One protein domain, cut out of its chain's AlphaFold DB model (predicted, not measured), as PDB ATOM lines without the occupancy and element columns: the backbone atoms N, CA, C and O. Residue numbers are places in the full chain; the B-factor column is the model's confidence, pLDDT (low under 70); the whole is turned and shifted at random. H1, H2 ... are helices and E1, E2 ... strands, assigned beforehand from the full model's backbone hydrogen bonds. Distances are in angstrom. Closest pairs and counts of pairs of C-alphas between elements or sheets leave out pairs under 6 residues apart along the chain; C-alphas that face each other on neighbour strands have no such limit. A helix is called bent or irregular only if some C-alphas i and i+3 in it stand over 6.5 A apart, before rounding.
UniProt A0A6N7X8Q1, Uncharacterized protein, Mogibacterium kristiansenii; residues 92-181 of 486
ATOM      1  N   LYS A  92       4.509 -38.302 -44.149       78.06
ATOM      2  CA  LYS A  92       4.456 -38.582 -42.718       78.06
ATOM      3  C   LYS A  92       4.791 -37.322 -41.906       78.06
ATOM      4  O   LYS A  92       5.743 -36.622 -42.229       78.06
ATOM      5  N   ASP A  93       4.040 -37.106 -40.827       80.75
ATOM      6  CA  ASP A  93       4.206 -35.983 -39.893       80.75
ATOM      7  C   ASP A  93       3.981 -34.594 -40.538       80.75
ATOM      8  O   ASP A  93       4.403 -33.575 -39.989       80.75
ATOM      9  N   SER A  94       3.310 -34.530 -41.697       85.44
ATOM     10  CA  SER A  94       3.036 -33.261 -42.372       85.44
ATOM     11  C   SER A  94       1.970 -32.424 -41.674       85.44
ATOM     12  O   SER A  94       1.175 -32.909 -40.870       85.44
ATOM     13  N   VAL A  95       1.976 -31.137 -42.011       92.06
ATOM     14  CA  VAL A  95       0.897 -30.203 -41.696       92.06
ATOM     15  C   VAL A  95      -0.315 -30.553 -42.555       92.06
ATOM     16  O   VAL A  95      -0.172 -30.717 -43.768       92.06
ATOM     17  N   ASP A  96      -1.485 -30.637 -41.927       94.88
ATOM     18  CA  ASP A  96      -2.744 -30.900 -42.626       94.88
ATOM     19  C   ASP A  96      -3.375 -29.563 -43.071       94.88
ATOM     20  O   ASP A  96      -3.709 -29.382 -44.243       94.88
ATOM     21  N   VAL A  97      -3.428 -28.572 -42.163       97.00
ATOM     22  CA  VAL A  97      -3.936 -27.216 -42.444       97.00
ATOM     23  C   VAL A  97      -2.916 -26.143 -42.068       97.00
ATOM     24  O   VAL A  97      -2.456 -26.068 -40.929       97.00
ATOM     25  N   LEU A  98      -2.590 -25.271 -43.017       96.75
ATOM     26  CA  LEU A  98      -1.673 -24.148 -42.859       96.75
ATOM     27  C   LEU A  98      -2.443 -22.837 -42.671       96.75
ATOM     28  O   LEU A  98      -3.341 -22.514 -43.443       96.75
ATOM     29  N   MET A  99      -2.056 -22.053 -41.668       96.62
ATOM     30  CA  MET A  99      -2.593 -20.717 -41.427       96.62
ATOM     31  C   MET A  99      -1.676 -19.659 -42.012       96.62
ATOM     32  O   MET A  99      -0.481 -19.624 -41.709       96.62
ATOM     33  N   LYS A 100      -2.263 -18.737 -42.770       95.75
ATOM     34  CA  LYS A 100      -1.582 -17.602 -43.386       95.75
ATOM     35  C   LYS A 100      -2.164 -16.284 -42.900       95.75
ATOM     36  O   LYS A 100      -3.369 -16.173 -42.711       95.75
ATOM     37  N   GLN A 101      -1.322 -15.266 -42.757       94.69
ATOM     38  CA  GLN A 101      -1.728 -13.878 -42.541       94.69
ATOM     39  C   GLN A 101      -1.011 -12.993 -43.558       94.69
ATOM     40  O   GLN A 101       0.219 -12.938 -43.579       94.69
ATOM     41  N   GLY A 102      -1.763 -12.327 -44.438       86.69
ATOM     42  CA  GLY A 102      -1.165 -11.488 -45.488       86.69
ATOM     43  C   GLY A 102      -0.154 -12.238 -46.373       86.69
ATOM     44  O   GLY A 102       0.858 -11.668 -46.770       86.69
ATOM     45  N   GLY A 103      -0.392 -13.533 -46.617       85.94
ATOM     46  CA  GLY A 103       0.472 -14.399 -47.428       85.94
ATOM     47  C   GLY A 103       1.659 -15.038 -46.699       85.94
ATOM     48  O   GLY A 103       2.399 -15.786 -47.328       85.94
ATOM     49  N   LYS A 104       1.850 -14.777 -45.398       92.88
ATOM     50  CA  LYS A 104       2.913 -15.397 -44.588       92.88
ATOM     51  C   LYS A 104       2.362 -16.489 -43.688       92.88
ATOM     52  O   LYS A 104       1.303 -16.295 -43.097       92.88
ATOM     53  N   ASP A 105       3.116 -17.565 -43.521       94.69
ATOM     54  CA  ASP A 105       2.764 -18.662 -42.622       94.69
ATOM     55  C   ASP A 105       2.852 -18.204 -41.159       94.69
ATOM     56  O   ASP A 105       3.854 -17.634 -40.723       94.69
ATOM     57  N   VAL A 106       1.779 -18.431 -40.400       94.19
ATOM     58  CA  VAL A 106       1.639 -17.966 -39.006       94.19
ATOM     59  C   VAL A 106       1.208 -19.063 -38.036       94.19
ATOM     60  O   VAL A 106       1.228 -18.855 -36.823       94.19
ATOM     61  N   GLY A 107       0.821 -20.228 -38.545       93.12
ATOM     62  CA  GLY A 107       0.399 -21.361 -37.733       93.12
ATOM     63  C   GLY A 107       0.117 -22.583 -38.590       93.12
ATOM     64  O   GLY A 107      -0.013 -22.482 -39.805       93.12
ATOM     65  N   ALA A 108       0.027 -23.739 -37.951       95.75
ATOM     66  CA  ALA A 108      -0.230 -25.006 -38.613       95.75
ATOM     67  C   ALA A 108      -1.053 -25.903 -37.695       95.75
ATOM     68  O   ALA A 108      -0.934 -25.817 -36.467       95.75
ATOM     69  N   TYR A 109      -1.863 -26.760 -38.297       96.69
ATOM     70  CA  TYR A 109      -2.706 -27.716 -37.609       96.69
ATOM     71  C   TYR A 109      -2.530 -29.106 -38.203       96.69
ATOM     72  O   TYR A 109      -2.458 -29.278 -39.421       96.69
ATOM     73  N   SER A 110      -2.549 -30.095 -37.316       96.06
ATOM     74  CA  SER A 110      -2.772 -31.487 -37.670       96.06
ATOM     75  C   SER A 110      -4.201 -31.872 -37.299       96.06
ATOM     76  O   SER A 110      -4.657 -31.603 -36.184       96.06
ATOM     77  N   ALA A 111      -4.909 -32.531 -38.206       96.25
ATOM     78  CA  ALA A 111      -6.285 -32.976 -38.050       96.25
ATOM     79  C   ALA A 111      -6.330 -34.497 -37.899       96.25
ATOM     80  O   ALA A 111      -5.784 -35.242 -38.716       96.25
ATOM     81  N   LYS A 112      -6.951 -34.992 -36.824       95.75
ATOM     82  CA  LYS A 112      -7.065 -36.437 -36.574       95.75
ATOM     83  C   LYS A 112      -8.465 -36.769 -36.073       95.75
ATOM     84  O   LYS A 112      -8.843 -36.409 -34.965       95.75
ATOM     85  N   SER A 113      -9.211 -37.503 -36.896       95.69
ATOM     86  CA  SER A 113     -10.529 -38.041 -36.554       95.69
ATOM     87  C   SER A 113     -10.499 -39.567 -36.637       95.69
ATOM     88  O   SER A 113     -10.717 -40.157 -37.698       95.69
ATOM     89  N   TYR A 114     -10.204 -40.225 -35.518       94.81
ATOM     90  CA  TYR A 114     -10.210 -41.685 -35.392       94.81
ATOM     91  C   TYR A 114     -11.529 -42.173 -34.788       94.81
ATOM     92  O   TYR A 114     -12.454 -41.394 -34.567       94.81
ATOM     93  N   ALA A 115     -11.645 -43.484 -34.563       93.38
ATOM     94  CA  ALA A 115     -12.883 -44.105 -34.090       93.38
ATOM     95  C   ALA A 115     -13.418 -43.515 -32.770       93.38
ATOM     96  O   ALA A 115     -14.617 -43.592 -32.535       93.38
ATOM     97  N   ASP A 116     -12.547 -42.948 -31.933       95.44
ATOM     98  CA  ASP A 116     -12.875 -42.309 -30.659       95.44
ATOM     99  C   ASP A 116     -11.815 -41.244 -30.313       95.44
ATOM    100  O   ASP A 116     -10.732 -41.212 -30.914       95.44
ATOM    101  N   GLY A 117     -12.120 -40.373 -29.342       95.94
ATOM    102  CA  GLY A 117     -11.218 -39.291 -28.938       95.94
ATOM    103  C   GLY A 117      -9.891 -39.778 -28.357       95.94
ATOM    104  O   GLY A 117      -8.849 -39.183 -28.630       95.94
ATOM    105  N   ALA A 118      -9.888 -40.911 -27.649       97.44
ATOM    106  CA  ALA A 118      -8.668 -41.504 -27.112       97.44
ATOM    107  C   ALA A 118      -7.680 -41.890 -28.228       97.44
ATOM    108  O   ALA A 118      -6.495 -41.558 -28.157       97.44
ATOM    109  N   LYS A 119      -8.152 -42.534 -29.301       97.12
ATOM    110  CA  LYS A 119      -7.321 -42.856 -30.473       97.12
ATOM    111  C   LYS A 119      -6.862 -41.607 -31.210       97.12
ATOM    112  O   LYS A 119      -5.694 -41.547 -31.587       97.12
ATOM    113  N   SER A 120      -7.728 -40.605 -31.365       96.88
ATOM    114  CA  SER A 120      -7.336 -39.324 -31.966       96.88
ATOM    115  C   SER A 120      -6.196 -38.673 -31.174       96.88
ATOM    116  O   SER A 120      -5.198 -38.271 -31.766       96.88
ATOM    117  N   ALA A 121      -6.266 -38.668 -29.837       97.12
ATOM    118  CA  ALA A 121      -5.187 -38.173 -28.981       97.12
ATOM    119  C   ALA A 121      -3.888 -38.984 -29.112       97.12
ATOM    120  O   ALA A 121      -2.801 -38.410 -29.133       97.12
ATOM    121  N   ILE A 122      -3.978 -40.314 -29.214       96.38
ATOM    122  CA  ILE A 122      -2.804 -41.182 -29.397       96.38
ATOM    123  C   ILE A 122      -2.073 -40.856 -30.701       96.38
ATOM    124  O   ILE A 122      -0.847 -40.770 -30.703       96.38
ATOM    125  N   GLU A 123      -2.817 -40.654 -31.784       95.25
ATOM    126  CA  GLU A 123      -2.248 -40.368 -33.102       95.25
ATOM    127  C   GLU A 123      -1.725 -38.935 -33.196       95.25
ATOM    128  O   GLU A 123      -0.674 -38.707 -33.793       95.25
ATOM    129  N   GLN A 124      -2.378 -37.979 -32.529       95.50
ATOM    130  CA  GLN A 124      -1.847 -36.624 -32.368       95.50
ATOM    131  C   GLN A 124      -0.529 -36.628 -31.570       95.50
ATOM    132  O   GLN A 124       0.427 -35.952 -31.945       95.50
ATOM    133  N   ALA A 125      -0.414 -37.435 -30.518       95.12
ATOM    134  CA  ALA A 125       0.792 -37.508 -29.689       95.12
ATOM    135  C   ALA A 125       1.883 -38.448 -30.241       95.12
ATOM    136  O   ALA A 125       2.830 -38.784 -29.521       95.12
ATOM    137  N   ARG A 126       1.756 -38.918 -31.492       92.88
ATOM    138  CA  ARG A 126       2.718 -39.846 -32.094       92.88
ATOM    139  C   ARG A 126       4.130 -39.259 -32.061       92.88
ATOM    140  O   ARG A 126       4.334 -38.068 -32.272       92.88
ATOM    141  N   MET A 127       5.104 -40.125 -31.792       91.25
ATOM    142  CA  MET A 127       6.522 -39.778 -31.822       91.25
ATOM    143  C   MET A 127       7.108 -40.138 -33.181       91.25
ATOM    144  O   MET A 127       6.889 -41.247 -33.687       91.25
ATOM    145  N   ASN A 128       7.920 -39.244 -33.728       87.31
ATOM    146  CA  ASN A 128       8.757 -39.563 -34.863       87.31
ATOM    147  C   ASN A 128       9.878 -40.520 -34.390       87.31
ATOM    148  O   ASN A 128      10.603 -40.205 -33.442       87.31
ATOM    149  N   PRO A 129      10.013 -41.715 -34.994       82.62
ATOM    150  CA  PRO A 129      10.957 -42.734 -34.537       82.62
ATOM    151  C   PRO A 129      12.425 -42.357 -34.775       82.62
ATOM    152  O   PRO A 129      13.293 -42.884 -34.084       82.62
ATOM    153  N   GLU A 130      12.698 -41.458 -35.721       83.19
ATOM    154  CA  GLU A 130      14.048 -41.024 -36.088       83.19
ATOM    155  C   GLU A 130      14.514 -39.886 -35.179       83.19
ATOM    156  O   GLU A 130      15.589 -39.961 -34.587       83.19
ATOM    157  N   THR A 131      13.680 -38.859 -35.002       83.94
ATOM    158  CA  THR A 131      14.035 -37.678 -34.199       83.94
ATOM    159  C   THR A 131      13.730 -37.848 -32.712       83.94
ATOM    160  O   THR A 131      14.237 -37.086 -31.890       83.94
ATOM    161  N   ARG A 132      12.893 -38.835 -32.350       83.00
ATOM    162  CA  ARG A 132      12.324 -39.019 -31.001       83.00
ATOM    163  C   ARG A 132      11.631 -37.763 -30.462       83.00
ATOM    164  O   ARG A 132      11.576 -37.550 -29.254       83.00
ATOM    165  N   GLN A 133      11.087 -36.942 -31.355       85.25
ATOM    166  CA  GLN A 133      10.259 -35.784 -31.027       85.25
ATOM    167  C   GLN A 133       8.797 -36.062 -31.380       85.25
ATOM    168  O   GLN A 133       8.496 -37.008 -32.112       85.25
ATOM    169  N   ALA A 134       7.879 -35.256 -30.848       88.38
ATOM    170  CA  ALA A 134       6.471 -35.344 -31.212       88.38
ATOM    171  C   ALA A 134       6.296 -35.001 -32.700       88.38
ATOM    172  O   ALA A 134       6.782 -33.966 -33.152       88.38
ATOM    173  N   SER A 135       5.581 -35.847 -33.443       88.81
ATOM    174  CA  SER A 135       5.401 -35.737 -34.896       88.81
ATOM    175  C   SER A 135       4.902 -34.360 -35.337       88.81
ATOM    176  O   SER A 135       5.448 -33.781 -36.264       88.81
ATOM    177  N   TYR A 136       3.911 -33.800 -34.641       90.62
ATOM    178  CA  TYR A 136       3.321 -32.503 -35.000       90.62
ATOM    179  C   TYR A 136       3.634 -31.417 -33.959       90.62
ATOM    180  O   TYR A 136       2.790 -30.586 -33.611       90.62
ATOM    181  N   GLN A 137       4.841 -31.461 -33.389       88.88
ATOM    182  CA  GLN A 137       5.329 -30.443 -32.457       88.88
ATOM    183  C   GLN A 137       5.084 -29.033 -33.017       88.88
ATOM    184  O   GLN A 137       5.290 -28.768 -34.198       88.88
ATOM    185  N   GLY A 138       4.619 -28.116 -32.172       89.31
ATOM    186  CA  GLY A 138       4.298 -26.752 -32.596       89.31
ATOM    187  C   GLY A 138       2.866 -26.572 -33.114       89.31
ATOM    188  O   GLY A 138       2.304 -25.507 -32.876       89.31
ATOM    189  N   GLN A 139       2.244 -27.600 -33.693       94.12
ATOM    190  CA  GLN A 139       0.957 -27.492 -34.391       94.12
ATOM    191  C   GLN A 139      -0.255 -27.547 -33.451       94.12
ATOM    192  O   GLN A 139      -0.220 -28.231 -32.424       94.12
ATOM    193  N   GLY A 140      -1.340 -26.862 -33.825       96.12
ATOM    194  CA  GLY A 140      -2.662 -27.036 -33.216       96.12
ATOM    195  C   GLY A 140      -3.248 -28.409 -33.558       96.12
ATOM    196  O   GLY A 140      -3.011 -28.929 -34.647       96.12
ATOM    197  N   ARG A 141      -3.955 -29.050 -32.618       96.88
ATOM    198  CA  ARG A 141      -4.386 -30.454 -32.761       96.88
ATOM    199  C   ARG A 141      -5.889 -30.519 -32.962       96.88
ATOM    200  O   ARG A 141      -6.636 -30.621 -31.993       96.88
ATOM    201  N   LEU A 142      -6.304 -30.434 -34.222       97.88
ATOM    202  CA  LEU A 142      -7.706 -30.437 -34.613       97.88
ATOM    203  C   LEU A 142      -8.300 -31.850 -34.483       97.88
ATOM    204  O   LEU A 142      -7.740 -32.829 -34.993       97.88
ATOM    205  N   VAL A 143      -9.430 -31.955 -33.791       98.38
ATOM    206  CA  VAL A 143     -10.219 -33.184 -33.617       98.38
ATOM    207  C   VAL A 143     -11.714 -32.861 -33.728       98.38
ATOM    208  O   VAL A 143     -12.089 -31.705 -33.550       98.38
ATOM    209  N   PRO A 144     -12.590 -33.844 -33.995       98.50
ATOM    210  CA  PRO A 144     -14.029 -33.617 -33.934       98.50
ATOM    211  C   PRO A 144     -14.497 -33.159 -32.544       98.50
ATOM    212  O   PRO A 144     -13.945 -33.569 -31.519       98.50
ATOM    213  N   THR A 145     -15.550 -32.351 -32.501       98.19
ATOM    214  CA  THR A 145     -16.080 -31.729 -31.274       98.19
ATOM    215  C   THR A 145     -16.481 -32.750 -30.218       98.19
ATOM    216  O   THR A 145     -16.139 -32.621 -29.045       98.19
ATOM    217  N   ASP A 146     -17.165 -33.813 -30.645       98.06
ATOM    218  CA  ASP A 146     -17.597 -34.929 -29.802       98.06
ATOM    219  C   ASP A 146     -16.425 -35.765 -29.265       98.06
ATOM    220  O   ASP A 146     -16.604 -36.579 -28.364       98.06
ATOM    221  N   GLN A 147     -15.210 -35.548 -29.774       98.00
ATOM    222  CA  GLN A 147     -13.996 -36.237 -29.347       98.00
ATOM    223  C   GLN A 147     -13.091 -35.397 -28.446       98.00
ATOM    224  O   GLN A 147     -12.206 -35.960 -27.803       98.00
ATOM    225  N   LEU A 148     -13.281 -34.076 -28.382       98.12
ATOM    226  CA  LEU A 148     -12.337 -33.162 -27.740       98.12
ATOM    227  C   LEU A 148     -12.120 -33.467 -26.250       98.12
ATOM    228  O   LEU A 148     -10.978 -33.533 -25.791       98.12
ATOM    229  N   SER A 149     -13.206 -33.672 -25.499       97.62
ATOM    230  CA  SER A 149     -13.146 -33.965 -24.059       97.62
ATOM    231  C   SER A 149     -12.397 -35.272 -23.784       97.62
ATOM    232  O   SER A 149     -11.438 -35.300 -23.010       97.62
ATOM    233  N   ASP A 150     -12.783 -36.345 -24.476       97.44
ATOM    234  CA  ASP A 150     -12.181 -37.669 -24.307       97.44
ATOM    235  C   ASP A 150     -10.717 -37.694 -24.764       97.44
ATOM    236  O   ASP A 150      -9.869 -38.318 -24.121       97.44
ATOM    237  N   ALA A 151     -10.394 -36.969 -25.839       98.00
ATOM    238  CA  ALA A 151      -9.030 -36.814 -26.325       98.00
ATOM    239  C   ALA A 151      -8.136 -36.119 -25.287       98.00
ATOM    240  O   ALA A 151      -7.032 -36.596 -25.010       98.00
ATOM    241  N   LYS A 152      -8.616 -35.032 -24.666       98.31
ATOM    242  CA  LYS A 152      -7.884 -34.339 -23.593       98.31
ATOM    243  C   LYS A 152      -7.692 -35.236 -22.375       98.31
ATOM    244  O   LYS A 152      -6.581 -35.321 -21.856       98.31
ATOM    245  N   ALA A 153      -8.730 -35.963 -21.963       98.12
ATOM    246  CA  ALA A 153      -8.649 -36.886 -20.833       98.12
ATOM    247  C   ALA A 153      -7.622 -38.012 -21.065       98.12
ATOM    248  O   ALA A 153      -6.834 -38.328 -20.167       98.12
ATOM    249  N   GLU A 154      -7.587 -38.604 -22.263       98.25
ATOM    250  CA  GLU A 154      -6.599 -39.635 -22.605       98.25
ATOM    251  C   GLU A 154      -5.179 -39.057 -22.694       98.25
ATOM    252  O   GLU A 154      -4.235 -39.667 -22.181       98.25
ATOM    253  N   ALA A 155      -5.016 -37.870 -23.292       97.62
ATOM    254  CA  ALA A 155      -3.724 -37.195 -23.359       97.62
ATOM    255  C   ALA A 155      -3.170 -36.909 -21.954       97.62
ATOM    256  O   ALA A 155      -2.043 -37.304 -21.649       97.62
ATOM    257  N   SER A 156      -3.998 -36.362 -21.060       98.06
ATOM    258  CA  SER A 156      -3.647 -36.096 -19.661       98.06
ATOM    259  C   SER A 156      -3.230 -37.366 -18.916       98.06
ATOM    260  O   SER A 156      -2.162 -37.450 -18.296       98.06
ATOM    261  N   ARG A 157      -4.029 -38.434 -19.053       97.75
ATOM    262  CA  ARG A 157      -3.751 -39.741 -18.445       97.75
ATOM    263  C   ARG A 157      -2.404 -40.299 -18.902       97.75
ATOM    264  O   ARG A 157      -1.627 -40.801 -18.084       97.75
ATOM    265  N   ARG A 158      -2.102 -40.225 -20.201       96.81
ATOM    266  CA  ARG A 158      -0.841 -40.735 -20.756       96.81
ATOM    267  C   ARG A 158       0.350 -39.845 -20.441       96.81
ATOM    268  O   ARG A 158       1.435 -40.387 -20.211       96.81
ATOM    269  N   ALA A 159       0.159 -38.533 -20.361       96.50
ATOM    270  CA  ALA A 159       1.177 -37.616 -19.876       96.50
ATOM    271  C   ALA A 159       1.603 -37.992 -18.449       96.50
ATOM    272  O   ALA A 159       2.790 -38.212 -18.195       96.50
ATOM    273  N   LEU A 160       0.637 -38.177 -17.542       97.00
ATOM    274  CA  LEU A 160       0.884 -38.571 -16.152       97.00
ATOM    275  C   LEU A 160       1.548 -39.944 -16.044       97.00
ATOM    276  O   LEU A 160       2.574 -40.081 -15.379       97.00
ATOM    277  N   ARG A 161       1.015 -40.949 -16.750       96.44
ATOM    278  CA  ARG A 161       1.552 -42.318 -16.737       96.44
ATOM    279  C   ARG A 161       3.024 -42.374 -17.143       96.44
ATOM    280  O   ARG A 161       3.787 -43.153 -16.581       96.44
ATOM    281  N   ASN A 162       3.419 -41.589 -18.143       95.12
ATOM    282  CA  ASN A 162       4.775 -41.643 -18.687       95.12
ATOM    283  C   ASN A 162       5.750 -40.686 -17.991       95.12
ATOM    284  O   ASN A 162       6.938 -40.755 -18.287       95.12
ATOM    285  N   ARG A 163       5.300 -39.846 -17.047       94.25
ATOM    286  CA  ARG A 163       6.117 -38.789 -16.423       94.25
ATOM    287  C   ARG A 163       7.465 -39.291 -15.894       94.25
ATOM    288  O   ARG A 163       8.485 -38.674 -16.173       94.25
ATOM    289  N   SER A 164       7.468 -40.423 -15.193       93.31
ATOM    290  CA  SER A 164       8.684 -41.011 -14.605       93.31
ATOM    291  C   SER A 164       9.269 -42.176 -15.412       93.31
ATOM    292  O   SER A 164      10.330 -42.678 -15.065       93.31
ATOM    293  N   ILE A 165       8.575 -42.634 -16.463       94.06
ATOM    294  CA  ILE A 165       8.968 -43.815 -17.258       94.06
ATOM    295  C   ILE A 165       9.621 -43.376 -18.570       94.06
ATOM    296  O   ILE A 165      10.674 -43.875 -18.954       94.06
ATOM    297  N   ARG A 166       8.968 -42.448 -19.272       92.88
ATOM    298  CA  ARG A 166       9.343 -41.926 -20.588       92.88
ATOM    299  C   ARG A 166       9.007 -40.432 -20.659       92.88
ATOM    300  O   ARG A 166       7.928 -40.068 -21.143       92.88
ATOM    301  N   PRO A 167       9.893 -39.562 -20.141       92.94
ATOM    302  CA  PRO A 167       9.643 -38.122 -20.068       92.94
ATOM    303  C   PRO A 167       9.389 -37.464 -21.434       92.94
ATOM    304  O   PRO A 167       8.603 -36.527 -21.531       92.94
ATOM    305  N   ASP A 168      10.002 -37.989 -22.497       91.88
ATOM    306  CA  ASP A 168       9.787 -37.585 -23.891       91.88
ATOM    307  C   ASP A 168       8.326 -37.781 -24.332       91.88
ATOM    308  O   ASP A 168       7.694 -36.861 -24.847       91.88
ATOM    309  N   VAL A 169       7.754 -38.954 -24.049       93.69
ATOM    310  CA  VAL A 169       6.341 -39.253 -24.330       93.69
ATOM    311  C   VAL A 169       5.411 -38.462 -23.440       93.69
ATOM    312  O   VAL A 169       4.376 -37.994 -23.903       93.69
ATOM    313  N   SER A 170       5.771 -38.314 -22.164       95.19
ATOM    314  CA  SER A 170       5.009 -37.481 -21.238       95.19
ATOM    315  C   SER A 170       4.855 -36.068 -21.803       95.19
ATOM    316  O   SER A 170       3.733 -35.582 -21.920       95.19
ATOM    317  N   LYS A 171       5.958 -35.473 -22.276       94.56
ATOM    318  CA  LYS A 171       5.971 -34.149 -22.903       94.56
ATOM    319  C   LYS A 171       5.131 -34.085 -24.181       94.56
ATOM    320  O   LYS A 171       4.382 -33.128 -24.344       94.56
ATOM    321  N   ALA A 172       5.211 -35.089 -25.054       94.81
ATOM    322  CA  ALA A 172       4.416 -35.131 -26.284       94.81
ATOM    323  C   ALA A 172       2.902 -35.170 -26.004       94.81
ATOM    324  O   ALA A 172       2.130 -34.457 -26.650       94.81
ATOM    325  N   TYR A 173       2.475 -35.953 -25.008       97.06
ATOM    326  CA  TYR A 173       1.075 -35.998 -24.588       97.06
ATOM    327  C   TYR A 173       0.641 -34.722 -23.862       97.06
ATOM    328  O   TYR A 173      -0.468 -34.265 -24.112       97.06
ATOM    329  N   SER A 174       1.498 -34.112 -23.037       96.25
ATOM    330  CA  SER A 174       1.206 -32.811 -22.419       96.25
ATOM    331  C   SER A 174       1.026 -31.703 -23.458       96.25
ATOM    332  O   SER A 174       0.061 -30.953 -23.377       96.25
ATOM    333  N   GLU A 175       1.897 -31.626 -24.471       96.00
ATOM    334  CA  GLU A 175       1.720 -30.662 -25.569       96.00
ATOM    335  C   GLU A 175       0.439 -30.952 -26.362       96.00
ATOM    336  O   GLU A 175      -0.278 -30.033 -26.751       96.00
ATOM    337  N   THR A 176       0.126 -32.230 -26.590       96.75
ATOM    338  CA  THR A 176      -1.119 -32.623 -27.263       96.75
ATOM    339  C   THR A 176      -2.344 -32.186 -26.467       96.75
ATOM    340  O   THR A 176      -3.244 -31.590 -27.044       96.75
ATOM    341  N   GLU A 177      -2.379 -32.430 -25.156       97.19
ATOM    342  CA  GLU A 177      -3.469 -32.001 -24.268       97.19
ATOM    343  C   GLU A 177      -3.702 -30.486 -24.342       97.19
ATOM    344  O   GLU A 177      -4.844 -30.044 -24.491       97.19
ATOM    345  N   GLU A 178      -2.620 -29.704 -24.296       97.19
ATOM    346  CA  GLU A 178      -2.656 -28.240 -24.369       97.19
ATOM    347  C   GLU A 178      -3.182 -27.740 -25.721       97.19
ATOM    348  O   GLU A 178      -3.979 -26.805 -25.778       97.19
ATOM    349  N   LYS A 179      -2.756 -28.377 -26.818       96.81
ATOM    350  CA  LYS A 179      -3.045 -27.924 -28.186       96.81
ATOM    351  C   LYS A 179      -4.268 -28.574 -28.830       96.81
ATOM    352  O   LYS A 179      -4.618 -28.199 -29.951       96.81
ATOM    353  N   LEU A 180      -4.904 -29.533 -28.158       97.81
ATOM    354  CA  LEU A 180      -6.155 -30.151 -28.597       97.81
ATOM    355  C   LEU A 180      -7.276 -29.121 -28.679       97.81
ATOM    356  O   LEU A 180      -7.607 -28.437 -27.704       97.81
ATOM    357  N   THR A 181      -7.882 -29.060 -29.857       97.88
ATOM    358  CA  THR A 181      -8.960 -28.142 -30.193       97.88
ATOM    359  C   THR A 181      -9.881 -28.755 -31.242       97.88
ATOM    360  O   THR A 181      -9.499 -29.659 -31.980       97.88
TER     361      THR A 181
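This is residues 92 to 181 of the 486 residues of an uncharacterized protein of Mogibacterium kristiansenii (UniProt A0A6N7X8Q1). Look first for a helical hairpin, H2 and H3, with the short helix H1 crossing it steeply; this cluster of three helices makes one end of the domain. A strand hairpin, E1 and E2, reaches away from it as an arm, and the short strand E3 pairs with the far end of E2, beside the end of H3. The printed part has 90 residues, with three named helices and three named strands that follow each other along the chain as E1, E2, H1, E3, H2, H3; its mixed sheet runs E1, E2, E3. The class is mixed, helices and strands. The whole is compact, with a radius of gyration of the C-alphas of 13.0 A and spans of 43 by 32 by 20 A.

Find C-alpha 97 at (-3.936, -27.216, -42.444), where E1, residues 97 to 101, begins. E2, residues 104 to 111, runs 20.9 A and bends by 50 degrees at residue 107. Next come H1, residues 117 to 124, 10.3 A long, and E3, residues 140 to 142. H2, residues 145 to 162, begins at C-alpha 145 at (-16.080, -31.729, -31.274) and covers 26.3 A; it is irregular, with C-alphas 146 and 149 7.3 A apart. H3, residues 167 to 179, runs 18.2 A and ends at C-alpha 179 at (-3.045, -27.924, -28.186).

Begin at the hairpin E1 and E2, which are antiparallel; N 99 and O 107 are 2.8 A apart, within hydrogen-bond range. The pairing of E2 is staggered: residues 104 to 109 pair with E1, and 109 to 111 with E3. E2 and E3 are parallel, with N 142 and O 110 at 2.8 A, and E2, H1, E3 form a strand-helix-strand unit, two parallel neighbour strands with a helix between, its crossover right-handed. H1 only grazes the sheet with residues 120 to 124, and H3 only grazes it with 175 to 179. H2 is not on the sheet. H1 and H2 touch at a steep tilt of 65 degrees, the C-alphas of Gly 117 and Gln 147 being closest at 4.1 A. H2 and H3, a helical hairpin, touch at a shallow tilt of 23 degrees, opposite ways; their closest C-alphas are those of Ala 159 and Ser 170, 4.1 A. H3 touches H1 with residues 173 to 177 alone; the closest C-alphas, of Gln 124 and Thr 176, are 6.5 A apart. Every O i to N i+4 pair is within hydrogen-bond range in H1 and H3, and 12 of 14 in H2.

Look at Gly 102 and Ile 165 for the two C-alphas farthest apart, 44.1 A. The printed part has no cut. The link from H1 to E3, residues 125 to 139, is long; the other links are tight. Residues 180 to 181 pair, parallel, with 141 to 142 of E3. The mean pLDDT of the printed part is 94.1, and no printed residue is under 70.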